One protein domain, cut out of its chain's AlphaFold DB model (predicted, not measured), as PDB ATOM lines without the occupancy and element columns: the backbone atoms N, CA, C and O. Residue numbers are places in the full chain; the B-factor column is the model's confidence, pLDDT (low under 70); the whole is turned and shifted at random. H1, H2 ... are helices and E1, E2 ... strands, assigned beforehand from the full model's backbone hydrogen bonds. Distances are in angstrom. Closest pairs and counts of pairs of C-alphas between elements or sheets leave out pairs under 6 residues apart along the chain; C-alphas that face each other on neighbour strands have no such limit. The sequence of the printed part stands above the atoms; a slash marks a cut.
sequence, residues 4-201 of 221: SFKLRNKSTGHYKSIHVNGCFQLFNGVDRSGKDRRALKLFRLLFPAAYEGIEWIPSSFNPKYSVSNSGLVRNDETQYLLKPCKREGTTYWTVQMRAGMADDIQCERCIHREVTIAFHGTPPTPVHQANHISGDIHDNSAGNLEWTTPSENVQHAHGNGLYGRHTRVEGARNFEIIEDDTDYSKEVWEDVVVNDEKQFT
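AT A GLANCE: This is residues 4 to 201 of the 221 residues of the protein "HNHc domain-containing protein" of Rhabditophanes sp. KR3021 (UniProt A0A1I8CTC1). What is the main picture? Two lobes stand at the two ends of the longest axis: in one, H3 lies between the small sheet E3 E4 E5 and the hairpin E8 and E9, with the hairpin E6 and E7 beside that sheet and H4 over the other face of E8 and E9; the other holds the four-stranded sheet E2 E1 E10 E11, made from both ends of the printed part. H1, H2 and long loops join the lobes. How is it made up? The 198 printed residues are mixed in class, under half of them in named elements, in the order E1 E2 H1 H2 E3 E4 E5 E6 E7 H3 E8 E9 H4 E10 E11, and each sheet is antiparallel. The whole is compact, with a radius of gyration of the C-alphas of 18.5 A and spans of 58 by 45 by 32 A.

IN THESE COORDINATES: What comes first? E1, residues 4 to 9, begins at C-alpha 4 (223.757, 168.458, 187.380) and is 16.4 A long; E2, 15 to 20, is 15.8 A. H1, 35 to 46, is 16.0 A, and H2 is 48 to 52. What follows? The strands E3, 56 to 58, E4, 65 to 68, E5, 73 to 75, E6, 94 to 98, and E7, 106 to 110, come before H3, 111 to 120, which is 13.5 A long and begins at C-alpha 111 (199.247, 174.459, 183.554). What ends it? E8, 129 to 132, E9, 145 to 148, H4, 150 to 159, 14.2 A, and E10, 189 to 194, 14.1 A, lead to E11, 197 to 200, which ends at C-alpha 200 (228.259, 157.506, 178.967).

HOW THE PARTS SIT: How is the first sheet paired? N 5 and O 18 of E1 and E2 are 2.8 A apart, N 6 and O 193 of E1 and E10 2.8 A, and N 194 and O 197 of E10 and E11 2.8 A. The sheet is only just strongly twisted, up to 4.4 A off its plane, and H1 only grazes it, with residue 46. What surrounds H3? H3 is on the meander E3 E4 E5, each strand the antiparallel neighbour of the one before, at a height over the sheet of 9.1 A, and runs across the strands at 79 degrees to E4 on the local plane; these are two layers, a helix on one face of a sheet. Across it, N 57 and O 67 are 2.9 A apart, and N 66 and O 74 2.9 A. The closest C-alphas of H3 and E9 are those of Thr 116 and Leu 145, 6.1 A. What of the other parts? N 95 and O 109 of the hairpin E6 and E7 are 2.8 A apart, as are N 129 and O 148 of the hairpin E8 and E9; the closest C-alphas of E8 and H4, Asn 131 and Asn 153, are 6.9 A apart. H1 and H2 touch only at the corner, C-alphas 44 and 51 being 5.3 A apart, while H3 and H4 are apart. In H1, H2, H3 and H4 every O i to N i+4 pair is within hydrogen-bond range.

THE WHOLE: How large is it? The C-alphas farthest apart, of Ser 11 and Ser 151, are 58.4 A apart, and the printed part has no cut. Which links are long? Those from E2 to H1, E5 to E6, E8 to E9, and H4 to E10, the last with 29 residues. Where is confidence low? The mean pLDDT of the printed part is 70.8, and 92 residues are under 70: 4 to 51, 89 to 90, 101 to 103 and 163 to 201.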
ATOM      1  N   SER A   4     223.073 167.750 188.467       48.12
ATOM      2  CA  SER A   4     223.757 168.458 187.380       48.12
ATOM      3  C   SER A   4     224.596 167.479 186.571       48.12
ATOM      4  O   SER A   4     225.285 166.631 187.143       48.12
ATOM      5  N   PHE A   5     224.581 167.609 185.249       54.44
ATOM      6  CA  PHE A   5     225.409 166.801 184.367       54.44
ATOM      7  C   PHE A   5     226.097 167.656 183.311       54.44
ATOM      8  O   PHE A   5     225.569 168.677 182.894       54.44
ATOM      9  N   LYS A   6     227.294 167.261 182.887       59.31
ATOM     10  CA  LYS A   6     228.084 167.963 181.877       59.31
ATOM     11  C   LYS A   6     228.079 167.148 180.590       59.31
ATOM     12  O   LYS A   6     228.373 165.954 180.619       59.31
ATOM     13  N   LEU A   7     227.765 167.789 179.471       58.94
ATOM     14  CA  LEU A   7     227.937 167.215 178.138       58.94
ATOM     15  C   LEU A   7     229.248 167.721 177.543       58.94
ATOM     16  O   LEU A   7     229.511 168.918 177.612       58.94
ATOM     17  N   ARG A   8     230.064 166.839 176.952       58.53
ATOM     18  CA  ARG A   8     231.300 167.223 176.245       58.53
ATOM     19  C   ARG A   8     231.107 167.301 174.741       58.53
ATOM     20  O   ARG A   8     230.742 166.304 174.111       58.53
ATOM     21  N   ASN A   9     231.328 168.479 174.175       58.06
ATOM     22  CA  ASN A   9     231.186 168.725 172.754       58.06
ATOM     23  C   ASN A   9     232.321 167.988 172.039       58.06
ATOM     24  O   ASN A   9     233.489 168.144 172.381       58.06
ATOM     25  N   LYS A  10     231.985 167.160 171.060       55.16
ATOM     26  CA  LYS A  10     232.913 166.302 170.329       55.16
ATOM     27  C   LYS A  10     233.818 167.089 169.386       55.16
ATOM     28  O   LYS A  10     234.955 166.687 169.170       55.16
ATOM     29  N   SER A  11     233.325 168.173 168.786       51.69
ATOM     30  CA  SER A  11     234.133 168.972 167.858       51.69
ATOM     31  C   SER A  11     235.047 169.947 168.590       51.69
ATOM     32  O   SER A  11     236.155 170.191 168.125       51.69
ATOM     33  N   THR A  12     234.612 170.484 169.732       64.94
ATOM     34  CA  THR A  12     235.371 171.512 170.464       64.94
ATOM     35  C   THR A  12     236.031 171.009 171.748       64.94
ATOM     36  O   THR A  12     236.905 171.674 172.291       64.94
ATOM     37  N   GLY A  13     235.628 169.849 172.265       64.06
ATOM     38  CA  GLY A  13     236.090 169.300 173.541       64.06
ATOM     39  C   GLY A  13     235.516 169.992 174.784       64.06
ATOM     40  O   GLY A  13     235.785 169.528 175.893       64.06
ATOM     41  N   HIS A  14     234.735 171.068 174.626       63.50
ATOM     42  CA  HIS A  14     234.192 171.852 175.735       63.50
ATOM     43  C   HIS A  14     233.067 171.128 176.471       63.50
ATOM     44  O   HIS A  14     232.201 170.513 175.855       63.50
ATOM     45  N   TYR A  15     233.054 171.260 177.795       60.00
ATOM     46  CA  TYR A  15     231.982 170.747 178.639       60.00
ATOM     47  C   TYR A  15     230.936 171.833 178.906       60.00
ATOM     48  O   TYR A  15     231.289 172.943 179.302       60.00
ATOM     49  N   LYS A  16     229.653 171.500 178.741       59.59
ATOM     50  CA  LYS A  16     228.514 172.352 179.099       59.59
ATOM     51  C   LYS A  16     227.716 171.691 180.219       59.59
ATOM     52  O   LYS A  16     227.278 170.552 180.070       59.59
ATOM     53  N   SER A  17     227.532 172.403 181.326       57.25
ATOM     54  CA  SER A  17     226.698 171.957 182.446       57.25
ATOM     55  C   SER A  17     225.215 172.130 182.122       57.25
ATOM     56  O   SER A  17     224.786 173.202 181.709       57.25
ATOM     57  N   ILE A  18     224.437 171.082 182.357       55.19
ATOM     58  CA  ILE A  18     222.981 171.052 182.317       55.19
ATOM     59  C   ILE A  18     222.502 170.710 183.724       55.19
ATOM     60  O   ILE A  18     222.912 169.715 184.323       55.19
ATOM     61  N   HIS A  19     221.630 171.549 184.265       48.62
ATOM     62  CA  HIS A  19     221.087 171.375 185.604       48.62
ATOM     63  C   HIS A  19     219.700 170.733 185.515       48.62
ATOM     64  O   HIS A  19     218.775 171.320 184.957       48.62
ATOM     65  N   VAL A  20     219.539 169.528 186.070       45.22
ATOM     66  CA  VAL A  20     218.240 168.851 186.202       45.22
ATOM     67  C   VAL A  20     217.664 169.174 187.567       45.22
ATOM     68  O   VAL A  20     217.872 168.460 188.548       45.22
ATOM     69  N   ASN A  21     216.913 170.265 187.638       43.53
ATOM     70  CA  ASN A  21     216.112 170.586 188.813       43.53
ATOM     71  C   ASN A  21     214.730 169.937 188.708       43.53
ATOM     72  O   ASN A  21     213.765 170.671 188.603       43.53
ATOM     73  N   GLY A  22     214.618 168.600 188.684       37.47
ATOM     74  CA  GLY A  22     213.340 167.849 188.774       37.47
ATOM     75  C   GLY A  22     212.277 168.088 187.679       37.47
ATOM     76  O   GLY A  22     211.405 167.254 187.476       37.47
ATOM     77  N   CYS A  23     212.391 169.176 186.928       39.03
ATOM     78  CA  CYS A  23     211.490 169.705 185.928       39.03
ATOM     79  C   CYS A  23     212.405 170.368 184.892       39.03
ATOM     80  O   CYS A  23     213.029 171.397 185.156       39.03
ATOM     81  N   PHE A  24     212.584 169.737 183.733       40.69
ATOM     82  CA  PHE A  24     213.419 170.303 182.676       40.69
ATOM     83  C   PHE A  24     212.824 171.630 182.182       40.69
ATOM     84  O   PHE A  24     211.784 171.659 181.525       40.69
ATOM     85  N   GLN A  25     213.538 172.718 182.465       46.31
ATOM     86  CA  GLN A  25     213.416 174.008 181.796       46.31
ATOM     87  C   GLN A  25     214.105 173.894 180.431       46.31
ATOM     88  O   GLN A  25     215.311 174.076 180.307       46.31
ATOM     89  N   LEU A  26     213.339 173.532 179.404       41.84
ATOM     90  CA  LEU A  26     213.808 173.446 178.018       41.84
ATOM     91  C   LEU A  26     213.222 174.546 177.138       41.84
ATOM     92  O   LEU A  26     213.041 174.315 175.956       41.84
ATOM     93  N   PHE A  27     212.875 175.725 177.659       40.34
ATOM     94  CA  PHE A  27     212.258 176.734 176.796       40.34
ATOM     95  C   PHE A  27     212.676 178.160 177.122       40.34
ATOM     96  O   PHE A  27     212.050 178.807 177.952       40.34
ATOM     97  N   ASN A  28     213.626 178.673 176.335       32.38
ATOM     98  CA  ASN A  28     213.605 180.052 175.856       32.38
ATOM     99  C   ASN A  28     214.101 180.154 174.407       32.38
ATOM    100  O   ASN A  28     214.870 179.323 173.946       32.38
ATOM    101  N   GLY A  29     213.602 181.165 173.692       42.44
ATOM    102  CA  GLY A  29     214.224 181.705 172.473       42.44
ATOM    103  C   GLY A  29     214.033 180.998 171.126       42.44
ATOM    104  O   GLY A  29     213.820 181.687 170.135       42.44
ATOM    105  N   VAL A  30     214.020 179.667 171.038       39.03
ATOM    106  CA  VAL A  30     214.338 179.037 169.741       39.03
ATOM    107  C   VAL A  30     213.123 178.687 168.856       39.03
ATOM    108  O   VAL A  30     212.144 178.082 169.296       39.03
ATOM    109  N   ASP A  31     213.228 179.045 167.572       42.53
ATOM    110  CA  ASP A  31     212.295 178.749 166.475       42.53
ATOM    111  C   ASP A  31     211.974 177.243 166.330       42.53
ATOM    112  O   ASP A  31     212.845 176.366 166.428       42.53
ATOM    113  N   ARG A  32     210.682 176.950 166.144       52.25
ATOM    114  CA  ARG A  32     210.026 175.691 166.518       52.25
ATOM    115  C   ARG A  32     209.766 174.796 165.316       52.25
ATOM    116  O   ARG A  32     208.937 175.095 164.467       52.25
ATOM    117  N   SER A  33     210.396 173.626 165.323       52.47
ATOM    118  CA  SER A  33     209.770 172.377 164.846       52.47
ATOM    119  C   SER A  33     210.690 171.173 165.040       52.47
ATOM    120  O   SER A  33     210.217 170.062 165.129       52.47
ATOM    121  N   GLY A  34     212.014 171.317 165.137       53.97
ATOM    122  CA  GLY A  34     212.908 170.149 165.248       53.97
ATOM    123  C   GLY A  34     213.370 169.803 166.665       53.97
ATOM    124  O   GLY A  34     213.593 168.631 166.981       53.97
ATOM    125  N   LYS A  35     213.569 170.829 167.492       55.59
ATOM    126  CA  LYS A  35     214.483 170.798 168.643       55.59
ATOM    127  C   LYS A  35     213.840 170.206 169.893       55.59
ATOM    128  O   LYS A  35     214.439 169.341 170.518       55.59
ATOM    129  N   ASP A  36     212.582 170.529 170.159       56.94
ATOM    130  CA  ASP A  36     211.873 170.109 171.378       56.94
ATOM    131  C   ASP A  36     211.655 168.592 171.414       56.94
ATOM    132  O   ASP A  36     211.918 167.918 172.408       56.94
ATOM    133  N   ARG A  37     211.276 168.018 170.266       61.12
ATOM    134  CA  ARG A  37     211.179 166.563 170.077       61.12
ATOM    135  C   ARG A  37     212.534 165.874 170.256       61.12
ATOM    136  O   ARG A  37     212.594 164.761 170.776       61.12
ATOM    137  N   ARG A  38     213.630 166.500 169.809       60.72
ATOM    138  CA  ARG A  38     214.992 165.971 170.007       60.72
ATOM    139  C   ARG A  38     215.406 166.059 171.472       60.72
ATOM    140  O   ARG A  38     216.010 165.113 171.960       60.72
ATOM    141  N   ALA A  39     215.027 167.122 172.172       61.31
ATOM    142  CA  ALA A  39     215.295 167.287 173.593       61.31
ATOM    143  C   ALA A  39     214.550 166.242 174.440       61.31
ATOM    144  O   ALA A  39     215.158 165.626 175.307       61.31
ATOM    145  N   LEU A  40     213.286 165.935 174.121       63.25
ATOM    146  CA  LEU A  40     212.545 164.853 174.785       63.25
ATOM    147  C   LEU A  40     213.190 163.475 174.537       63.25
ATOM    148  O   LEU A  40     213.328 162.675 175.461       63.25
ATOM    149  N   LYS A  41     213.636 163.208 173.299       64.19
ATOM    150  CA  LYS A  41     214.391 161.986 172.959       64.19
ATOM    151  C   LYS A  41     215.723 161.905 173.712       64.19
ATOM    152  O   LYS A  41     216.079 160.836 174.196       64.19
ATOM    153  N   LEU A  42     216.444 163.021 173.805       63.53
ATOM    154  CA  LEU A  42     217.707 163.130 174.530       63.53
ATOM    155  C   LEU A  42     217.502 162.889 176.028       63.53
ATOM    156  O   LEU A  42     218.227 162.098 176.618       63.53
ATOM    157  N   PHE A  43     216.481 163.507 176.621       65.00
ATOM    158  CA  PHE A  43     216.132 163.317 178.024       65.00
ATOM    159  C   PHE A  43     215.806 161.849 178.328       65.00
ATOM    160  O   PHE A  43     216.376 161.288 179.257       65.00
ATOM    161  N   ARG A  44     214.991 161.195 177.486       68.31
ATOM    162  CA  ARG A  44     214.720 159.752 177.600       68.31
ATOM    163  C   ARG A  44     215.992 158.904 177.562       68.31
ATOM    164  O   ARG A  44     216.091 157.932 178.299       68.31
ATOM    165  N   LEU A  45     216.942 159.243 176.690       61.97
ATOM    166  CA  LEU A  45     218.190 158.492 176.548       61.97
ATOM    167  C   LEU A  45     219.118 158.678 177.756       61.97
ATOM    168  O   LEU A  45     219.756 157.723 178.186       61.97
ATOM    169  N   LEU A  46     219.212 159.904 178.271       58.28
ATOM    170  CA  LEU A  46     220.130 160.266 179.352       58.28
ATOM    171  C   LEU A  46     219.594 159.913 180.742       58.28
ATOM    172  O   LEU A  46     220.374 159.581 181.629       58.28
ATOM    173  N   PHE A  47     218.277 159.982 180.928       61.84
ATOM    174  CA  PHE A  47     217.611 159.759 182.208       61.84
ATOM    175  C   PHE A  47     216.432 158.795 182.040       61.84
ATOM    176  O   PHE A  47     215.292 159.185 182.289       61.84
ATOM    177  N   PRO A  48     216.674 157.539 181.623       65.88
ATOM    178  CA  PRO A  48     215.604 156.592 181.320       65.88
ATOM    179  C   PRO A  48     214.676 156.376 182.518       65.88
ATOM    180  O   PRO A  48     213.473 156.523 182.366       65.88
ATOM    181  N   ALA A  49     215.220 156.178 183.723       65.19
ATOM    182  CA  ALA A  49     214.411 156.007 184.932       65.19
ATOM    183  C   ALA A  49     213.575 157.253 185.277       65.19
ATOM    184  O   ALA A  49     212.408 157.139 185.640       65.19
ATOM    185  N   ALA A  50     214.146 158.458 185.135       63.38
ATOM    186  CA  ALA A  50     213.401 159.691 185.390       63.38
ATOM    187  C   ALA A  50     212.323 159.925 184.324       63.38
ATOM    188  O   ALA A  50     211.235 160.374 184.656       63.38
ATOM    189  N   TYR A  51     212.614 159.602 183.059       67.50
ATOM    190  CA  TYR A  51     211.664 159.677 181.954       67.50
ATOM    191  C   TYR A  51     210.520 158.674 182.111       67.50
ATOM    192  O   TYR A  51     209.368 159.027 181.889       67.50
ATOM    193  N   GLU A  52     210.833 157.437 182.494       73.06
ATOM    194  CA  GLU A  52     209.857 156.375 182.754       73.06
ATOM    195  C   GLU A  52     208.979 156.688 183.971       73.06
ATOM    196  O   GLU A  52     207.816 156.300 183.988       73.06
ATOM    197  N   GLY A  53     209.493 157.455 184.940       76.88
ATOM    198  CA  GLY A  53     208.716 157.999 186.056       76.88
ATOM    199  C   GLY A  53     207.809 159.187 185.699       76.88
ATOM    200  O   GLY A  53     207.055 159.654 186.557       76.88
ATOM    201  N   ILE A  54     207.862 159.699 184.460       82.19
ATOM    202  CA  ILE A  54     206.913 160.715 183.999       82.19
ATOM    203  C   ILE A  54     205.633 160.027 183.543       82.19
ATOM    204  O   ILE A  54     205.557 159.442 182.459       82.19
ATOM    205  N   GLU A  55     204.596 160.187 184.347       87.31
ATOM    206  CA  GLU A  55     203.248 159.772 183.995       87.31
ATOM    207  C   GLU A  55     202.628 160.803 183.058       87.31
ATOM    208  O   GLU A  55     202.728 162.003 183.308       87.31
ATOM    209  N   TRP A  56     201.985 160.339 181.987       92.38
ATOM    210  CA  TRP A  56     201.290 161.178 181.011       92.38
ATOM    211  C   TRP A  56     199.813 160.807 180.977       92.38
ATOM    212  O   TRP A  56     199.474 159.656 180.703       92.38
ATOM    213  N   ILE A  57     198.947 161.790 181.205       95.31
ATOM    214  CA  ILE A  57     197.493 161.628 181.160       95.31
ATOM    215  C   ILE A  57     196.942 162.504 180.028       95.31
ATOM    216  O   ILE A  57     197.299 163.686 179.962       95.31
ATOM    217  N   PRO A  58     196.075 161.975 179.142       96.31
ATOM    218  CA  PRO A  58     195.420 162.784 178.121       96.31
ATOM    219  C   PRO A  58     194.676 163.971 178.742       96.31
ATOM    220  O   PRO A  58     193.920 163.812 179.700       96.31
ATOM    221  N   SER A  59     194.868 165.170 178.191       94.94
ATOM    222  CA  SER A  59     194.139 166.355 178.641       94.94
ATOM    223  C   SER A  59     192.649 166.170 178.380       94.94
ATOM    224  O   SER A  59     192.225 165.874 177.259       94.94
ATOM    225  N   SER A  60     191.834 166.427 179.402       92.69
ATOM    226  CA  SER A  60     190.375 166.407 179.278       92.69
ATOM    227  C   SER A  60     189.841 167.527 178.378       92.69
ATOM    228  O   SER A  60     188.683 167.483 177.974       92.69
ATOM    229  N   PHE A  61     190.650 168.555 178.095       92.44
ATOM    230  CA  PHE A  61     190.286 169.630 177.175       92.44
ATOM    231  C   PHE A  61     190.430 169.198 175.717       92.44
ATOM    232  O   PHE A  61     189.537 169.445 174.911       92.44
ATOM    233  N   ASN A  62     191.546 168.548 175.381       92.69
ATOM    234  CA  ASN A  62     191.772 167.994 174.054       92.69
ATOM    235  C   ASN A  62     192.705 166.771 174.143       92.69
ATOM    236  O   ASN A  62     193.887 166.940 174.458       92.69
ATOM    237  N   PRO A  63     192.229 165.559 173.796       92.81
ATOM    238  CA  PRO A  63     192.982 164.317 173.972       92.81
ATOM    239  C   PRO A  63     194.154 164.149 172.993       92.81
ATOM    240  O   PRO A  63     194.896 163.180 173.104       92.81
ATOM    241  N   LYS A  64     194.358 165.075 172.041       92.25
ATOM    242  CA  LYS A  64     195.609 165.149 171.258       92.25
ATOM    243  C   LYS A  64     196.811 165.570 172.097       92.25
ATOM    244  O   LYS A  64     197.941 165.515 171.610       92.25
ATOM    245  N   TYR A  65     196.564 166.088 173.292       93.88
ATOM    246  CA  TYR A  65     197.594 166.528 174.206       93.88
ATOM    247  C   TYR A  65     197.574 165.665 175.456       93.88
ATOM    248  O   TYR A  65     196.508 165.270 175.923       93.88
ATOM    249  N   SER A  66     198.747 165.474 176.042       94.56
ATOM    250  CA  SER A  66     198.908 164.852 177.349       94.56
ATOM    251  C   SER A  66     199.607 165.805 178.307       94.56
ATOM    252  O   SER A  66     200.470 166.596 177.911       94.56
ATOM    253  N   VAL A  67     199.230 165.706 179.574       94.12
ATOM    254  CA  VAL A  67     199.769 166.471 180.698       94.12
ATOM    255  C   VAL A  67     200.556 165.515 181.579       94.12
ATOM    256  O   VAL A  67     200.099 164.399 181.831       94.12
ATOM    257  N   SER A  68     201.740 165.930 182.024       91.81
ATOM    258  CA  SER A  68     202.565 165.112 182.900       91.81
ATOM    259  C   SER A  68     202.371 165.407 184.381       91.81
ATOM    260  O   SER A  68     202.012 166.523 184.764       91.81
ATOM    261  N   ASN A  69     202.725 164.435 185.222       84.56
ATOM    262  CA  ASN A  69     202.799 164.591 186.680       84.56
ATOM    263  C   ASN A  69     203.817 165.657 187.133       84.56
ATOM    264  O   ASN A  69     203.783 166.096 188.278       84.56
ATOM    265  N   SER A  70     204.714 166.092 186.246       79.25
ATOM    266  CA  SER A  70     205.729 167.122 186.493       79.25
ATOM    267  C   SER A  70     205.360 168.506 185.936       79.25
ATOM    268  O   SER A  70     206.206 169.400 185.925       79.25
ATOM    269  N   GLY A  71     204.147 168.682 185.398       82.19
ATOM    270  CA  GLY A  71     203.688 169.961 184.844       82.19
ATOM    271  C   GLY A  71     204.119 170.255 183.405       82.19
ATOM    272  O   GLY A  71     204.079 171.408 182.977       82.19
ATOM    273  N   LEU A  72     204.526 169.238 182.640       84.50
ATOM    274  CA  LEU A  72     204.769 169.366 181.205       84.50
ATOM    275  C   LEU A  72     203.486 169.099 180.423       84.50
ATOM    276  O   LEU A  72     202.638 168.308 180.825       84.50
ATOM    277  N   VAL A  73     203.376 169.718 179.253       86.44
ATOM    278  CA  VAL A  73     202.284 169.460 178.316       86.44
ATOM    279  C   VAL A  73     202.886 169.131 176.965       86.44
ATOM    280  O   VAL A  73     203.773 169.846 176.501       86.44
ATOM    281  N   ARG A  74     202.413 168.067 176.320       88.19
ATOM    282  CA  ARG A  74     202.866 167.674 174.983       88.19
ATOM    283  C   ARG A  74     201.698 167.449 174.044       88.19
ATOM    284  O   ARG A  74     200.613 167.100 174.483       88.19
ATOM    285  N   ASN A  75     201.942 167.610 172.753       88.94
ATOM    286  CA  ASN A  75     201.077 167.113 171.695       88.94
ATOM    287  C   ASN A  75     201.513 165.681 171.340       88.94
ATOM    288  O   ASN A  75     202.665 165.469 170.963       88.94
ATOM    289  N   ASP A  76     200.616 164.706 171.457       88.56
ATOM    290  CA  ASP A  76     200.936 163.286 171.281       88.56
ATOM    291  C   ASP A  76     201.105 162.878 169.810       88.56
ATOM    292  O   ASP A  76     201.855 161.950 169.513       88.56
ATOM    293  N   GLU A  77     200.489 163.590 168.863       85.88
ATOM    294  CA  GLU A  77     200.662 163.310 167.427       85.88
ATOM    295  C   GLU A  77     202.073 163.692 166.954       85.88
ATOM    296  O   GLU A  77     202.740 162.957 166.229       85.88
ATOM    297  N   THR A  78     202.547 164.860 167.385       81.94
ATOM    298  CA  THR A  78     203.822 165.439 166.940       81.94
ATOM    299  C   THR A  78     204.984 165.163 167.895       81.94
ATOM    300  O   THR A  78     206.148 165.307 167.510       81.94
ATOM    301  N   GLN A  79     204.673 164.753 169.129       74.25
ATOM    302  CA  GLN A  79     205.607 164.573 170.244       74.25
ATOM    303  C   GLN A  79     206.332 165.867 170.658       74.25
ATOM    304  O   GLN A  79     207.387 165.813 171.295       74.25
ATOM    305  N   TYR A  80     205.787 167.037 170.307       76.12
ATOM    306  CA  TYR A  80     206.310 168.321 170.773       76.12
ATOM    307  C   TYR A  80     205.780 168.660 172.156       76.12
ATOM    308  O   TYR A  80     204.582 168.549 172.420       76.12
ATOM    309  N   LEU A  81     206.675 169.141 173.015       78.19
ATOM    310  CA  LEU A  81     206.298 169.834 174.237       78.19
ATOM    311  C   LEU A  81     205.743 171.215 173.875       78.19
ATOM    312  O   LEU A  81     206.279 171.910 173.012       78.19
ATOM    313  N   LEU A  82     204.657 171.612 174.527       80.62
ATOM    314  CA  LEU A  82     204.112 172.950 174.382       80.62
ATOM    315  C   LEU A  82     204.940 173.931 175.199       80.62
ATOM    316  O   LEU A  82     205.226 173.677 176.366       80.62
ATOM    317  N   LYS A  83     205.280 175.073 174.592       78.56
ATOM    318  CA  LYS A  83     205.978 176.161 175.279       78.56
ATOM    319  C   LYS A  83     205.043 176.821 176.300       78.56
ATOM    320  O   LYS A  83     204.003 177.345 175.890       78.56
ATOM    321  N   PRO A  84     205.435 176.867 177.581       77.00
ATOM    322  CA  PRO A  84     204.745 177.662 178.582       77.00
ATOM    323  C   PRO A  84     204.892 179.155 178.296       77.00
ATOM    324  O   PRO A  84     205.957 179.642 177.912       77.00
ATOM    325  N   CYS A  85     203.803 179.883 178.483       73.38
ATOM    326  CA  CYS A  85     203.704 181.318 178.302       73.38
ATOM    327  C   CYS A  85     203.204 181.951 179.600       73.38
ATOM    328  O   CYS A  85     202.423 181.356 180.341       73.38
ATOM    329  N   LYS A  86     203.638 183.178 179.870       74.81
ATOM    330  CA  LYS A  86     203.120 184.000 180.961       74.81
ATOM    331  C   LYS A  86     202.883 185.390 180.404       74.81
ATOM    332  O   LYS A  86     203.804 185.996 179.862       74.81
ATOM    333  N   ARG A  87     201.640 185.863 180.470       71.62
ATOM    334  CA  ARG A  87     201.311 187.225 180.038       71.62
ATOM    335  C   ARG A  87     201.733 188.210 181.119       71.62
ATOM    336  O   ARG A  87     201.735 187.875 182.308       71.62
ATOM    337  N   GLU A  88     202.059 189.428 180.713       73.56
ATOM    338  CA  GLU A  88     202.337 190.507 181.653       73.56
ATOM    339  C   GLU A  88     201.146 190.713 182.603       73.56
ATOM    340  O   GLU A  88     199.988 190.628 182.195       73.56
ATOM    341  N   GLY A  89     201.432 190.888 183.895       68.00
ATOM    342  CA  GLY A  89     200.407 191.032 184.932       68.00
ATOM    343  C   GLY A  89     199.665 189.745 185.323       68.00
ATOM    344  O   GLY A  89     198.815 189.797 186.207       68.00
ATOM    345  N   THR A  90     199.973 188.587 184.723       69.62
ATOM    346  CA  THR A  90     199.380 187.299 185.137       69.62
ATOM    347  C   THR A  90     200.249 186.565 186.152       69.62
ATOM    348  O   THR A  90     201.474 186.687 186.152       69.62
ATOM    349  N   THR A  91     199.619 185.778 187.026       76.81
ATOM    350  CA  THR A  91     200.320 185.038 188.089       76.81
ATOM    351  C   THR A  91     200.872 183.702 187.588       76.81
ATOM    352  O   THR A  91     202.043 183.388 187.822       76.81
ATOM    353  N   TYR A  92     200.061 182.946 186.845       80.19
ATOM    354  CA  TYR A  92     200.317 181.542 186.521       80.19
ATOM    355  C   TYR A  92     200.826 181.325 185.096       80.19
ATOM    356  O   TYR A  92     200.516 182.087 184.183       80.19
ATOM    357  N   TRP A  93     201.570 180.235 184.909       83.56
ATOM    358  CA  TRP A  93     201.986 179.774 183.588       83.56
ATOM    359  C   TRP A  93     200.842 179.098 182.841       83.56
ATOM    360  O   TRP A  93     200.052 178.337 183.414       83.56
ATOM    361  N   THR A  94     200.791 179.361 181.542       85.94
ATOM    362  CA  THR A  94     199.777 178.845 180.632       85.94
ATOM    363  C   THR A  94     200.405 178.174 179.416       85.94
ATOM    364  O   THR A  94     201.582 178.362 179.120       85.94
ATOM    365  N   VAL A  95     199.626 177.373 178.698       88.75
ATOM    366  CA  VAL A  95     199.975 176.814 177.386       88.75
ATOM    367  C   VAL A  95     198.857 177.099 176.394       88.75
ATOM    368  O   VAL A  95     197.699 177.251 176.781       88.75
ATOM    369  N   GLN A  96     199.199 177.157 175.109       90.19
ATOM    370  CA  GLN A  96     198.218 177.272 174.032       90.19
ATOM    371  C   GLN A  96     197.879 175.879 173.500       90.19
ATOM    372  O   GLN A  96     198.726 175.219 172.899       90.19
ATOM    373  N   MET A  97     196.646 175.435 173.726       91.38
ATOM    374  CA  MET A  97     196.113 174.171 173.213       91.38
ATOM    375  C   MET A  97     195.039 174.444 172.166       91.38
ATOM    376  O   MET A  97     194.279 175.401 172.285       91.38
ATOM    377  N   ARG A  98     194.913 173.577 171.162       90.31
ATOM    378  CA  ARG A  98     193.782 173.657 170.223       90.31
ATOM    379  C   ARG A  98     192.472 173.287 170.919       90.31
ATOM    380  O   ARG A  98     192.431 172.282 171.625       90.31
ATOM    381  N   ALA A  99     191.415 174.060 170.679       82.81
ATOM    382  CA  ALA A  99     190.103 173.870 171.301       82.81
ATOM    383  C   ALA A  99     189.367 172.603 170.840       82.81
ATOM    384  O   ALA A  99     188.551 172.061 171.579       82.81
ATOM    385  N   GLY A 100     189.668 172.115 169.633       74.00
ATOM    386  CA  GLY A 100     189.015 170.949 169.048       74.00
ATOM    387  C   GLY A 100     189.917 170.167 168.097       74.00
ATOM    388  O   GLY A 100     191.098 170.473 167.918       74.00
ATOM    389  N   MET A 101     189.349 169.117 167.502       62.09
ATOM    390  CA  MET A 101     190.027 168.267 166.514       62.09
ATOM    391  C   MET A 101     190.091 168.910 165.119       62.09
ATOM    392  O   MET A 101     191.040 168.636 164.388       62.09
ATOM    393  N   ALA A 102     189.102 169.744 164.769       60.28
ATOM    394  CA  ALA A 102     188.925 170.321 163.431       60.28
ATOM    395  C   ALA A 102     189.230 171.828 163.346       60.28
ATOM    396  O   ALA A 102     189.558 172.315 162.267       60.28
ATOM    397  N   ASP A 103     189.167 172.550 164.467       58.66
ATOM    398  CA  ASP A 103     189.360 174.000 164.491       58.66
ATOM    399  C   ASP A 103     190.810 174.365 164.826       58.66
ATOM    400  O   ASP A 103     191.403 173.832 165.769       58.66
ATOM    401  N   ASP A 104     191.373 175.339 164.105       71.38
ATOM    402  CA  ASP A 104     192.707 175.898 164.391       71.38
ATOM    403  C   ASP A 104     192.673 176.983 165.486       71.38
ATOM    404  O   ASP A 104     193.595 177.783 165.644       71.38
ATOM    405  N   ILE A 105     191.592 177.020 166.271       84.00
ATOM    406  CA  ILE A 105     191.433 177.964 167.374       84.00
ATOM    407  C   ILE A 105     192.290 177.491 168.546       84.00
ATOM    408  O   ILE A 105     192.078 176.413 169.109       84.00
ATOM    409  N   GLN A 106     193.259 178.321 168.924       84.62
ATOM    410  CA  GLN A 106     194.064 178.119 170.121       84.62
ATOM    411  C   GLN A 106     193.383 178.755 171.334       84.62
ATOM    412  O   GLN A 106     192.892 179.882 171.280       84.62
ATOM    413  N   CYS A 107     193.377 178.019 172.437       89.56
ATOM    414  CA  CYS A 107     192.899 178.465 173.731       89.56
ATOM    415  C   CYS A 107     194.014 178.367 174.762       89.56
ATOM    416  O   CYS A 107     194.740 177.372 174.849       89.56
ATOM    417  N   GLU A 108     194.089 179.397 175.595       90.50
ATOM    418  CA  GLU A 108     195.025 179.453 176.701       90.50
ATOM    419  C   GLU A 108     194.530 178.601 177.871       90.50
ATOM    420  O   GLU A 108     193.382 178.725 178.300       90.50
ATOM    421  N   ARG A 109     195.404 177.742 178.400       92.56
ATOM    422  CA  ARG A 109     195.115 176.840 179.520       92.56
ATOM    423  C   ARG A 109     196.162 176.989 180.611       92.56
ATOM    424  O   ARG A 109     197.355 176.924 180.331       92.56
ATOM    425  N   CYS A 110     195.728 177.163 181.854       91.81
ATOM    426  CA  CYS A 110     196.620 177.215 183.009       91.81
ATOM    427  C   CYS A 110     197.218 175.837 183.304       91.81
ATOM    428  O   CYS A 110     196.468 174.890 183.528       91.81
ATOM    429  N   ILE A 111     198.548 175.743 183.382       91.00
ATOM    430  CA  ILE A 111     199.247 174.459 183.554       91.00
ATOM    431  C   ILE A 111     198.852 173.789 184.871       91.00
ATOM    432  O   ILE A 111     198.392 172.654 184.846       91.00
ATOM    433  N   HIS A 112     198.953 174.501 186.001       89.75
ATOM    434  CA  HIS A 112     198.567 173.969 187.315       89.75
ATOM    435  C   HIS A 112     197.146 173.382 187.305       89.75
ATOM    436  O   HIS A 112     196.904 172.308 187.846       89.75
ATOM    437  N   ARG A 113     196.204 174.036 186.617       95.44
ATOM    438  CA  ARG A 113     194.824 173.559 186.522       95.44
ATOM    439  C   ARG A 113     194.700 172.312 185.649       95.44
ATOM    440  O   ARG A 113     193.983 171.399 186.037       95.44
ATOM    441  N   GLU A 114     195.388 172.252 184.509       96.31
ATOM    442  CA  GLU A 114     195.410 171.045 183.667       96.31
ATOM    443  C   GLU A 114     196.004 169.842 184.409       96.31
ATOM    444  O   GLU A 114     195.438 168.753 184.346       96.31
ATOM    445  N   VAL A 115     197.095 170.040 185.154       94.69
ATOM    446  CA  VAL A 115     197.707 168.985 185.978       94.69
ATOM    447  C   VAL A 115     196.741 168.544 187.075       94.69
ATOM    448  O   VAL A 115     196.510 167.351 187.246       94.69
ATOM    449  N   THR A 116     196.113 169.492 187.774       97.00
ATOM    450  CA  THR A 116     195.154 169.166 188.840       97.00
ATOM    451  C   THR A 116     193.966 168.380 188.286       97.00
ATOM    452  O   THR A 116     193.565 167.387 188.874       97.00
ATOM    453  N   ILE A 117     193.444 168.751 187.113       97.56
ATOM    454  CA  ILE A 117     192.367 167.996 186.461       97.56
ATOM    455  C   ILE A 117     192.817 166.577 186.098       97.56
ATOM    456  O   ILE A 117     192.075 165.623 186.321       97.56
ATOM    457  N   ALA A 118     194.016 166.439 185.534       96.81
ATOM    458  CA  ALA A 118     194.534 165.159 185.076       96.81
ATOM    459  C   ALA A 118     194.784 164.172 186.230       96.81
ATOM    460  O   ALA A 118     194.424 163.005 186.111       96.81
ATOM    461  N   PHE A 119     195.363 164.638 187.339       96.19
ATOM    462  CA  PHE A 119     195.820 163.771 188.434       96.19
ATOM    463  C   PHE A 119     194.882 163.748 189.649       96.19
ATOM    464  O   PHE A 119     194.872 162.763 190.380       96.19
ATOM    465  N   HIS A 120     194.054 164.783 189.833       96.69
ATOM    466  CA  HIS A 120     193.109 164.914 190.957       96.69
ATOM    467  C   HIS A 120     191.640 164.994 190.513       96.69
ATOM    468  O   HIS A 120     190.750 165.221 191.332       96.69
ATOM    469  N   GLY A 121     191.366 164.804 189.219       97.00
ATOM    470  CA  GLY A 121     190.021 164.844 188.650       97.00
ATOM    471  C   GLY A 121     189.447 166.256 188.510       97.00
ATOM    472  O   GLY A 121     190.081 167.265 188.815       97.00
ATOM    473  N   THR A 122     188.213 166.351 188.014       96.06
ATOM    474  CA  THR A 122     187.512 167.636 187.872       96.06
ATOM    475  C   THR A 122     187.268 168.297 189.232       96.06
ATOM    476  O   THR A 122     187.067 167.579 190.212       96.06
ATOM    477  N   PRO A 123     187.208 169.641 189.304       96.38
ATOM    478  CA  PRO A 123     186.945 170.335 190.561       96.38
ATOM    479  C   PRO A 123     185.649 169.813 191.209       96.38
ATOM    480  O   PRO A 123     184.627 169.755 190.517       96.38
ATOM    481  N   PRO A 124     185.654 169.467 192.514       96.19
ATOM    482  CA  PRO A 124     184.482 168.894 193.184       96.19
ATOM    483  C   PRO A 124     183.245 169.795 193.127       96.19
ATOM    484  O   PRO A 124     182.113 169.318 193.089       96.19
ATOM    485  N   THR A 125     183.455 171.114 193.112       95.19
ATOM    486  CA  THR A 125     182.398 172.114 192.923       95.19
ATOM    487  C   THR A 125     182.906 173.276 192.060       95.19
ATOM    488  O   THR A 125     184.120 173.474 191.967       95.19
ATOM    489  N   PRO A 126     182.016 174.106 191.480       94.06
ATOM    490  CA  PRO A 126     182.420 175.244 190.649       94.06
ATOM    491  C   PRO A 126     183.282 176.299 191.352       94.06
ATOM    492  O   PRO A 126     183.923 177.096 190.675       94.06
ATOM    493  N   VAL A 127     183.288 176.329 192.690       93.69
ATOM    494  CA  VAL A 127     184.088 177.290 193.463       93.69
ATOM    495  C   VAL A 127     185.500 176.789 193.758       93.69
ATOM    496  O   VAL A 127     186.322 177.576 194.218       93.69
ATOM    497  N   HIS A 128     185.792 175.504 193.519       97.25
ATOM    498  CA  HIS A 128     187.127 174.971 193.768       97.25
ATOM    499  C   HIS A 128     188.140 175.549 192.783       97.25
ATOM    500  O   HIS A 128     187.905 175.659 191.577       97.25
ATOM    501  N   GLN A 129     189.304 175.866 193.326       94.38
ATOM    502  CA  GLN A 129     190.468 176.366 192.621       94.38
ATOM    503  C   GLN A 129     191.658 175.456 192.909       94.38
ATOM    504  O   GLN A 129     191.721 174.814 193.957       94.38
ATOM    505  N   ALA A 130     192.569 175.367 191.948       94.94
ATOM    506  CA  ALA A 130     193.791 174.598 192.114       94.94
ATOM    507  C   ALA A 130     194.778 175.419 192.959       94.94
ATOM    508  O   ALA A 130     195.057 176.571 192.620       94.94
ATOM    509  N   ASN A 131     195.262 174.838 194.053       92.31
ATOM    510  CA  ASN A 131     196.203 175.445 194.990       92.31
ATOM    511  C   ASN A 131     197.565 174.756 194.931       92.31
ATOM    512  O   ASN A 131     197.641 173.554 194.694       92.31
ATOM    513  N   HIS A 132     198.620 175.531 195.179       87.06
ATOM    514  CA  HIS A 132     199.991 175.058 195.328       87.06
ATOM    515  C   HIS A 132     200.276 174.837 196.814       87.06
ATOM    516  O   HIS A 132     200.452 175.803 197.552       87.06
ATOM    517  N   ILE A 133     200.357 173.579 197.248       88.25
ATOM    518  CA  ILE A 133     200.511 173.180 198.660       88.25
ATOM    519  C   ILE A 133     201.755 173.817 199.298       88.25
ATOM    520  O   ILE A 133     201.728 174.231 200.455       88.25
ATOM    521  N   SER A 134     202.859 173.909 198.555       78.44
ATOM    522  CA  SER A 134     204.099 174.548 199.020       78.44
ATOM    523  C   SER A 134     204.061 176.081 199.017       78.44
ATOM    524  O   SER A 134     204.961 176.713 199.570       78.44
ATOM    525  N   GLY A 135     203.075 176.691 198.355       75.69
ATOM    526  CA  GLY A 135     203.043 178.122 198.057       75.69
ATOM    527  C   GLY A 135     203.934 178.560 196.885       75.69
ATOM    528  O   GLY A 135     203.857 179.721 196.477       75.69
ATOM    529  N   ASP A 136     204.752 177.672 196.304       74.81
ATOM    530  CA  ASP A 136     205.490 177.979 195.075       74.81
ATOM    531  C   ASP A 136     204.572 177.824 193.853       74.81
ATOM    532  O   ASP A 136     204.319 176.720 193.373       74.81
ATOM    533  N   ILE A 137     204.108 178.958 193.320       72.06
ATOM    534  CA  ILE A 137     203.226 179.032 192.142       72.06
ATOM    535  C   ILE A 137     203.865 178.510 190.848       72.06
ATOM    536  O   ILE A 137     203.194 178.399 189.815       72.06
ATOM    537  N   HIS A 138     205.174 178.269 190.855       72.06
ATOM    538  CA  HIS A 138     205.880 177.702 189.722       72.06
ATOM    539  C   HIS A 138     205.929 176.172 189.811       72.06
ATOM    540  O   HIS A 138     205.953 175.524 188.760       72.06
ATOM    541  N   ASP A 139     205.840 175.580 191.004       73.88
ATOM    542  CA  ASP A 139     205.820 174.129 191.186       73.88
ATOM    543  C   ASP A 139     204.494 173.486 190.745       73.88
ATOM    544  O   ASP A 139     203.582 173.264 191.534       73.88
ATOM    545  N   ASN A 140     204.383 173.173 189.452       80.81
ATOM    546  CA  ASN A 140     203.206 172.531 188.865       80.81
ATOM    547  C   ASN A 140     203.253 170.995 188.945       80.81
ATOM    548  O   ASN A 140     202.574 170.337 188.154       80.81
ATOM    549  N   SER A 141     204.075 170.407 189.819       83.50
ATOM    550  CA  SER A 141     204.054 168.961 190.028       83.50
ATOM    551  C   SER A 141     202.715 168.526 190.630       83.50
ATOM    552  O   SER A 141     202.149 169.204 191.484       83.50
ATOM    553  N   ALA A 142     202.188 167.382 190.196       86.81
ATOM    554  CA  ALA A 142     200.893 166.881 190.651       86.81
ATOM    555  C   ALA A 142     200.845 166.710 192.178       86.81
ATOM    556  O   ALA A 142     199.834 167.025 192.797       86.81
ATOM    557  N   GLY A 143     201.957 166.286 192.792       84.31
ATOM    558  CA  GLY A 143     202.079 166.156 194.246       84.31
ATOM    559  C   GLY A 143     202.096 167.484 195.013       84.31
ATOM    560  O   GLY A 143     201.900 167.468 196.222       84.31
ATOM    561  N   ASN A 144     202.313 168.616 194.336       84.19
ATOM    562  CA  ASN A 144     202.250 169.955 194.924       84.19
ATOM    563  C   ASN A 144     200.897 170.650 194.680       84.19
ATOM    564  O   ASN A 144     200.712 171.788 195.103       84.19
ATOM    565  N   LEU A 145     199.955 170.003 193.990       91.31
ATOM    566  CA  LEU A 145     198.689 170.612 193.594       91.31
ATOM    567  C   LEU A 145     197.501 169.942 194.281       91.31
ATOM    568  O   LEU A 145     197.478 168.725 194.432       91.31
ATOM    569  N   GLU A 146     196.492 170.732 194.639       96.12
ATOM    570  CA  GLU A 146     195.243 170.239 195.227       96.12
ATOM    571  C   GLU A 146     194.036 171.095 194.824       96.12
ATOM    572  O   GLU A 146     194.177 172.262 194.454       96.12
ATOM    573  N   TRP A 147     192.829 170.534 194.930       97.81
ATOM    574  CA  TRP A 147     191.600 171.324 194.872       97.81
ATOM    575  C   TRP A 147     191.285 171.905 196.245       97.81
ATOM    576  O   TRP A 147     191.171 171.172 197.219       97.81
ATOM    577  N   THR A 148     191.042 173.210 196.297       95.75
ATOM    578  CA  THR A 148     190.627 173.899 197.523       95.75
ATOM    579  C   THR A 148     189.515 174.903 197.245       95.75
ATOM    580  O   THR A 148     189.394 175.440 196.139       95.75
ATOM    581  N   THR A 149     188.693 175.188 198.246       96.00
ATOM    582  CA  THR A 149     187.754 176.311 198.212       96.00
ATOM    583  C   THR A 149     188.480 177.654 198.406       96.00
ATOM    584  O   THR A 149     189.606 177.708 198.906       96.00
ATOM    585  N   PRO A 150     187.855 178.795 198.059       91.75
ATOM    586  CA  PRO A 150     188.460 180.106 198.282       91.75
ATOM    587  C   PRO A 150     188.794 180.395 199.748       91.75
ATOM    588  O   PRO A 150     189.845 180.965 200.034       91.75
ATOM    589  N   SER A 151     187.933 179.975 200.678       93.06
ATOM    590  CA  SER A 151     188.142 180.153 202.117       93.06
ATOM    591  C   SER A 151     189.324 179.348 202.640       93.06
ATOM    592  O   SER A 151     190.135 179.881 203.391       93.06
ATOM    593  N   GLU A 152     189.438 178.087 202.231       93.44
ATOM    594  CA  GLU A 152     190.546 177.212 202.620       93.44
ATOM    595  C   GLU A 152     191.869 177.718 202.042       93.44
ATOM    596  O   GLU A 152     192.852 177.779 202.771       93.44
ATOM    597  N   ASN A 153     191.888 178.185 200.789       89.50
ATOM    598  CA  ASN A 153     193.099 178.760 200.199       89.50
ATOM    599  C   ASN A 153     193.576 180.011 200.956       89.50
ATOM    600  O   ASN A 153     194.758 180.171 201.246       89.50
ATOM    601  N   VAL A 154     192.649 180.898 201.336       87.38
ATOM    602  CA  VAL A 154     192.967 182.082 202.151       87.38
ATOM    603  C   VAL A 154     193.510 181.675 203.523       87.38
ATOM    604  O   VAL A 154     194.490 182.255 203.992       87.38
ATOM    605  N   GLN A 155     192.908 180.667 204.159       90.31
ATOM    606  CA  GLN A 155     193.380 180.136 205.438       90.31
ATOM    607  C   GLN A 155     194.765 179.496 205.314       90.31
ATOM    608  O   GLN A 155     195.626 179.772 206.146       90.31
ATOM    609  N   HIS A 156     195.002 178.708 204.265       87.75
ATOM    610  CA  HIS A 156     196.297 178.119 203.939       87.75
ATOM    611  C   HIS A 156     197.356 179.212 203.749       87.75
ATOM    612  O   HIS A 156     198.408 179.185 204.388       87.75
ATOM    613  N   ALA A 157     197.049 180.236 202.948       82.19
ATOM    614  CA  ALA A 157     197.942 181.364 202.718       82.19
ATOM    615  C   ALA A 157     198.258 182.136 204.007       82.19
ATOM    616  O   ALA A 157     199.403 182.528 204.228       82.19
ATOM    617  N   HIS A 158     197.268 182.343 204.876       84.94
ATOM    618  CA  HIS A 158     197.475 182.997 206.166       84.94
ATOM    619  C   HIS A 158     198.314 182.129 207.116       84.94
ATOM    620  O   HIS A 158     199.276 182.618 207.705       84.94
ATOM    621  N   GLY A 159     197.988 180.839 207.235       84.12
ATOM    622  CA  GLY A 159     198.694 179.884 208.093       84.12
ATOM    623  C   GLY A 159     200.161 179.689 207.705       84.12
ATOM    624  O   GLY A 159     201.005 179.528 208.582       84.12
ATOM    625  N   ASN A 160     200.472 179.796 206.412       79.00
ATOM    626  CA  ASN A 160     201.824 179.639 205.873       79.00
ATOM    627  C   ASN A 160     202.566 180.970 205.648       79.00
ATOM    628  O   ASN A 160     203.663 180.978 205.091       79.00
ATOM    629  N   GLY A 161     201.994 182.109 206.058       76.69
ATOM    630  CA  GLY A 161     202.636 183.421 205.898       76.69
ATOM    631  C   GLY A 161     202.850 183.838 204.434       76.69
ATOM    632  O   GLY A 161     203.801 184.556 204.122       76.69
ATOM    633  N   LEU A 162     201.981 183.383 203.529       71.06
ATOM    634  CA  LEU A 162     202.021 183.677 202.090       71.06
ATOM    635  C   LEU A 162     201.307 184.997 201.735       71.06
ATOM    636  O   LEU A 162     201.407 185.482 200.608       71.06
ATOM    637  N   TYR A 163     200.620 185.624 202.697       59.19
ATOM    638  CA  TYR A 163     199.974 186.928 202.523       59.19
ATOM    639  C   TYR A 163     201.001 188.042 202.254       59.19
ATOM    640  O   TYR A 163     201.935 188.249 203.023       59.19
ATOM    641  N   GLY A 164     200.825 188.779 201.152       51.94
ATOM    642  CA  GLY A 164     201.716 189.880 200.756       51.94
ATOM    643  C   GLY A 164     202.978 189.454 199.992       51.94
ATOM    644  O   GLY A 164     203.684 190.312 199.464       51.94
ATOM    645  N   ARG A 165     203.239 188.148 199.840       48.47
ATOM    646  CA  ARG A 165     204.298 187.620 198.968       48.47
ATOM    647  C   ARG A 165     203.760 187.335 197.563       48.47
ATOM    648  O   ARG A 165     203.692 186.199 197.121       48.47
ATOM    649  N   HIS A 166     203.466 188.392 196.808       47.38
ATOM    650  CA  HIS A 166     203.693 188.344 195.353       47.38
ATOM    651  C   HIS A 166     205.118 188.804 195.011       47.38
ATOM    652  O   HIS A 166     205.423 189.182 193.884       47.38
ATOM    653  N   THR A 167     206.015 188.800 195.999       40.59
ATOM    654  CA  THR A 167     207.440 188.981 195.771       40.59
ATOM    655  C   THR A 167     207.938 187.756 195.034       40.59
ATOM    656  O   THR A 167     207.915 186.655 195.580       40.59
ATOM    657  N   ARG A 168     208.366 187.970 193.790       39.75
ATOM    658  CA  ARG A 168     209.243 187.092 193.017       39.75
ATOM    659  C   ARG A 168     210.288 186.519 193.982       39.75
ATOM    660  O   ARG A 168     211.202 187.239 194.372       39.75
ATOM    661  N   VAL A 169     210.096 185.291 194.467       40.16
ATOM    662  CA  VAL A 169     211.122 184.646 195.285       40.16
ATOM    663  C   VAL A 169     212.261 184.383 194.311       40.16
ATOM    664  O   VAL A 169     212.083 183.682 193.314       40.16
ATOM    665  N   GLU A 170     213.392 185.042 194.537       37.97
ATOM    666  CA  GLU A 170     214.644 184.751 193.846       37.97
ATOM    667  C   GLU A 170     214.913 183.247 194.024       37.97
ATOM    668  O   GLU A 170     215.004 182.761 195.153       37.97
ATOM    669  N   GLY A 171     214.914 182.483 192.928       38.88
ATOM    670  CA  GLY A 171     215.034 181.027 192.970       38.88
ATOM    671  C   GLY A 171     213.735 180.221 193.122       38.88
ATOM    672  O   GLY A 171     213.830 179.034 193.428       38.88
ATOM    673  N   ALA A 172     212.540 180.792 192.896       37.56
ATOM    674  CA  ALA A 172     211.320 179.992 192.719       37.56
ATOM    675  C   ALA A 172     211.413 179.184 191.417       37.56
ATOM    676  O   ALA A 172     211.349 179.704 190.295       37.56
ATOM    677  N   ARG A 173     211.668 177.889 191.581       47.16
ATOM    678  CA  ARG A 173     212.036 176.979 190.505       47.16
ATOM    679  C   ARG A 173     210.769 176.446 189.883       47.16
ATOM    680  O   ARG A 173     210.151 175.543 190.421       47.16
ATOM    681  N   ASN A 174     210.458 176.982 188.708       40.97
ATOM    682  CA  ASN A 174     210.061 176.125 187.587       40.97
ATOM    683  C   ASN A 174     210.042 176.820 186.231       40.97
ATOM    684  O   ASN A 174     209.996 176.136 185.217       40.97
ATOM    685  N   PHE A 175     210.220 178.137 186.184       41.41
ATOM    686  CA  PHE A 175     210.505 178.853 184.940       41.41
ATOM    687  C   PHE A 175     211.425 180.042 185.208       41.41
ATOM    688  O   PHE A 175     211.105 181.181 184.866       41.41
ATOM    689  N   GLU A 176     212.570 179.790 185.849       37.59
ATOM    690  CA  GLU A 176     213.673 180.726 185.657       37.59
ATOM    691  C   GLU A 176     213.974 180.727 184.161       37.59
ATOM    692  O   GLU A 176     214.169 179.681 183.540       37.59
ATOM    693  N   ILE A 177     213.917 181.917 183.573       36.19
ATOM    694  CA  ILE A 177     214.424 182.152 182.233       36.19
ATOM    695  C   ILE A 177     215.930 181.941 182.352       36.19
ATOM    696  O   ILE A 177     216.670 182.874 182.643       36.19
ATOM    697  N   ILE A 178     216.391 180.704 182.180       38.91
ATOM    698  CA  ILE A 178     217.779 180.489 181.806       38.91
ATOM    699  C   ILE A 178     217.842 181.022 180.376       38.91
ATOM    700  O   ILE A 178     217.212 180.474 179.465       38.91
ATOM    701  N   GLU A 179     218.495 182.167 180.198       34.69
ATOM    702  CA  GLU A 179     218.862 182.676 178.880       34.69
ATOM    703  C   GLU A 179     219.925 181.739 178.303       34.69
ATOM    704  O   GLU A 179     221.125 181.973 178.393       34.69
ATOM    705  N   ASP A 180     219.471 180.612 177.767       41.44
ATOM    706  CA  ASP A 180     220.304 179.692 177.014       41.44
ATOM    707  C   ASP A 180     219.621 179.390 175.684       41.44
ATOM    708  O   ASP A 180     218.956 178.373 175.501       41.44
ATOM    709  N   ASP A 181     219.765 180.336 174.755       37.78
ATOM    710  CA  ASP A 181     219.275 180.259 173.371       37.78
ATOM    711  C   ASP A 181     220.148 179.322 172.501       37.78
ATOM    712  O   ASP A 181     220.112 179.352 171.268       37.78
ATOM    713  N   THR A 182     220.984 178.487 173.132       42.47
ATOM    714  CA  THR A 182     221.903 177.588 172.435       42.47
ATOM    715  C   THR A 182     221.126 176.452 171.770       42.47
ATOM    716  O   THR A 182     220.451 175.645 172.409       42.47
ATOM    717  N   ASP A 183     221.244 176.348 170.445       40.38
ATOM    718  CA  ASP A 183     220.722 175.228 169.666       40.38
ATOM    719  C   ASP A 183     221.549 173.951 169.891       40.38
ATOM    720  O   ASP A 183     222.394 173.575 169.076       40.38
ATOM    721  N   TYR A 184     221.228 173.227 170.960       41.38
ATOM    722  CA  TYR A 184     221.840 171.940 171.309       41.38
ATOM    723  C   TYR A 184     221.661 170.839 170.254       41.38
ATOM    724  O   TYR A 184     222.275 169.776 170.345       41.38
ATOM    725  N   SER A 185     220.802 171.049 169.250       40.31
ATOM    726  CA  SER A 185     220.420 170.019 168.282       40.31
ATOM    727  C   SER A 185     221.425 169.814 167.145       40.31
ATOM    728  O   SER A 185     221.293 168.840 166.398       40.31
ATOM    729  N   LYS A 186     222.398 170.725 167.005       40.97
ATOM    730  CA  LYS A 186     223.519 170.630 166.052       40.97
ATOM    731  C   LYS A 186     224.847 170.275 166.719       40.97
ATOM    732  O   LYS A 186     225.813 169.973 166.021       40.97
ATOM    733  N   GLU A 187     224.904 170.305 168.045       44.78
ATOM    734  CA  GLU A 187     226.119 170.013 168.792       44.78
ATOM    735  C   GLU A 187     226.288 168.497 168.928       44.78
ATOM    736  O   GLU A 187     225.402 167.772 169.382       44.78
ATOM    737  N   VAL A 188     227.425 167.995 168.449       47.44
ATOM    738  CA  VAL A 188     227.774 166.578 168.550       47.44
ATOM    739  C   VAL A 188     228.377 166.380 169.931       47.44
ATOM    740  O   VAL A 188     229.422 166.953 170.205       47.44
ATOM    741  N   TRP A 189     227.750 165.590 170.794       59.59
ATOM    742  CA  TRP A 189     228.243 165.322 172.148       59.59
ATOM    743  C   TRP A 189     228.815 163.905 172.231       59.59
ATOM    744  O   TRP A 189     228.293 162.990 171.590       59.59
ATOM    745  N   GLU A 190     229.896 163.705 172.984       54.69
ATOM    746  CA  GLU A 190     230.516 162.379 173.140       54.69
ATOM    747  C   GLU A 190     230.484 161.848 174.570       54.69
ATOM    748  O   GLU A 190     230.207 160.667 174.749       54.69
ATOM    749  N   ASP A 191     230.644 162.706 175.578       55.72
ATOM    750  CA  ASP A 191     230.707 162.281 176.977       55.72
ATOM    751  C   ASP A 191     229.572 162.901 177.799       55.72
ATOM    752  O   ASP A 191     229.281 164.092 177.664       55.72
ATOM    753  N   VAL A 192     228.958 162.094 178.667       60.25
ATOM    754  CA  VAL A 192     227.974 162.534 179.666       60.25
ATOM    755  C   VAL A 192     228.555 162.266 181.045       60.25
ATOM    756  O   VAL A 192     228.843 161.117 181.389       60.25
ATOM    757  N   VAL A 193     228.705 163.323 181.833       57.56
ATOM    758  CA  VAL A 193     229.210 163.258 183.206       57.56
ATOM    759  C   VAL A 193     228.087 163.660 184.148       57.56
ATOM    760  O   VAL A 193     227.656 164.803 184.094       57.56
ATOM    761  N   VAL A 194     227.604 162.759 184.996       57.31
ATOM    762  CA  VAL A 194     226.546 163.033 185.983       57.31
ATOM    763  C   VAL A 194     227.191 163.019 187.362       57.31
ATOM    764  O   VAL A 194     227.864 162.050 187.687       57.31
ATOM    765  N   ASN A 195     227.005 164.079 188.159       60.81
ATOM    766  CA  ASN A 195     227.624 164.205 189.492       60.81
ATOM    767  C   ASN A 195     229.150 163.964 189.480       60.81
ATOM    768  O   ASN A 195     229.683 163.258 190.325       60.81
ATOM    769  N   ASP A 196     229.831 164.524 188.476       65.69
ATOM    770  CA  ASP A 196     231.277 164.382 188.234       65.69
ATOM    771  C   ASP A 196     231.774 162.957 187.904       65.69
ATOM    772  O   ASP A 196     232.970 162.751 187.698       65.69
ATOM    773  N   GLU A 197     230.867 161.999 187.698       58.50
ATOM    774  CA  GLU A 197     231.182 160.658 187.200       58.50
ATOM    775  C   GLU A 197     230.792 160.497 185.727       58.50
ATOM    776  O   GLU A 197     229.681 160.834 185.308       58.50
ATOM    777  N   LYS A 198     231.705 159.963 184.907       60.22
ATOM    778  CA  LYS A 198     231.450 159.711 183.485       60.22
ATOM    779  C   LYS A 198     230.521 158.505 183.326       60.22
ATOM    780  O   LYS A 198     230.953 157.372 183.494       60.22
ATOM    781  N   GLN A 199     229.270 158.758 182.954       58.16
ATOM    782  CA  GLN A 199     228.239 157.723 182.830       58.16
ATOM    783  C   GLN A 199     228.157 157.142 181.410       58.16
ATOM    784  O   GLN A 199     227.924 155.950 181.240       58.16
ATOM    785  N   PHE A 200     228.379 157.953 180.365       53.34
ATOM    786  CA  PHE A 200     228.259 157.506 178.967       53.34
ATOM    787  C   PHE A 200     229.298 158.160 178.048       53.34
ATOM    788  O   PHE A 200     229.716 159.290 178.283       53.34
ATOM    789  N   THR A 201     229.703 157.438 176.993       45.59
ATOM    790  CA  THR A 201     230.819 157.819 176.089       45.59
ATOM    791  C   THR A 201     230.431 157.853 174.598       45.59
ATOM    792  O   THR A 201     231.293 158.018 173.735       45.59
TER     793      THR A 201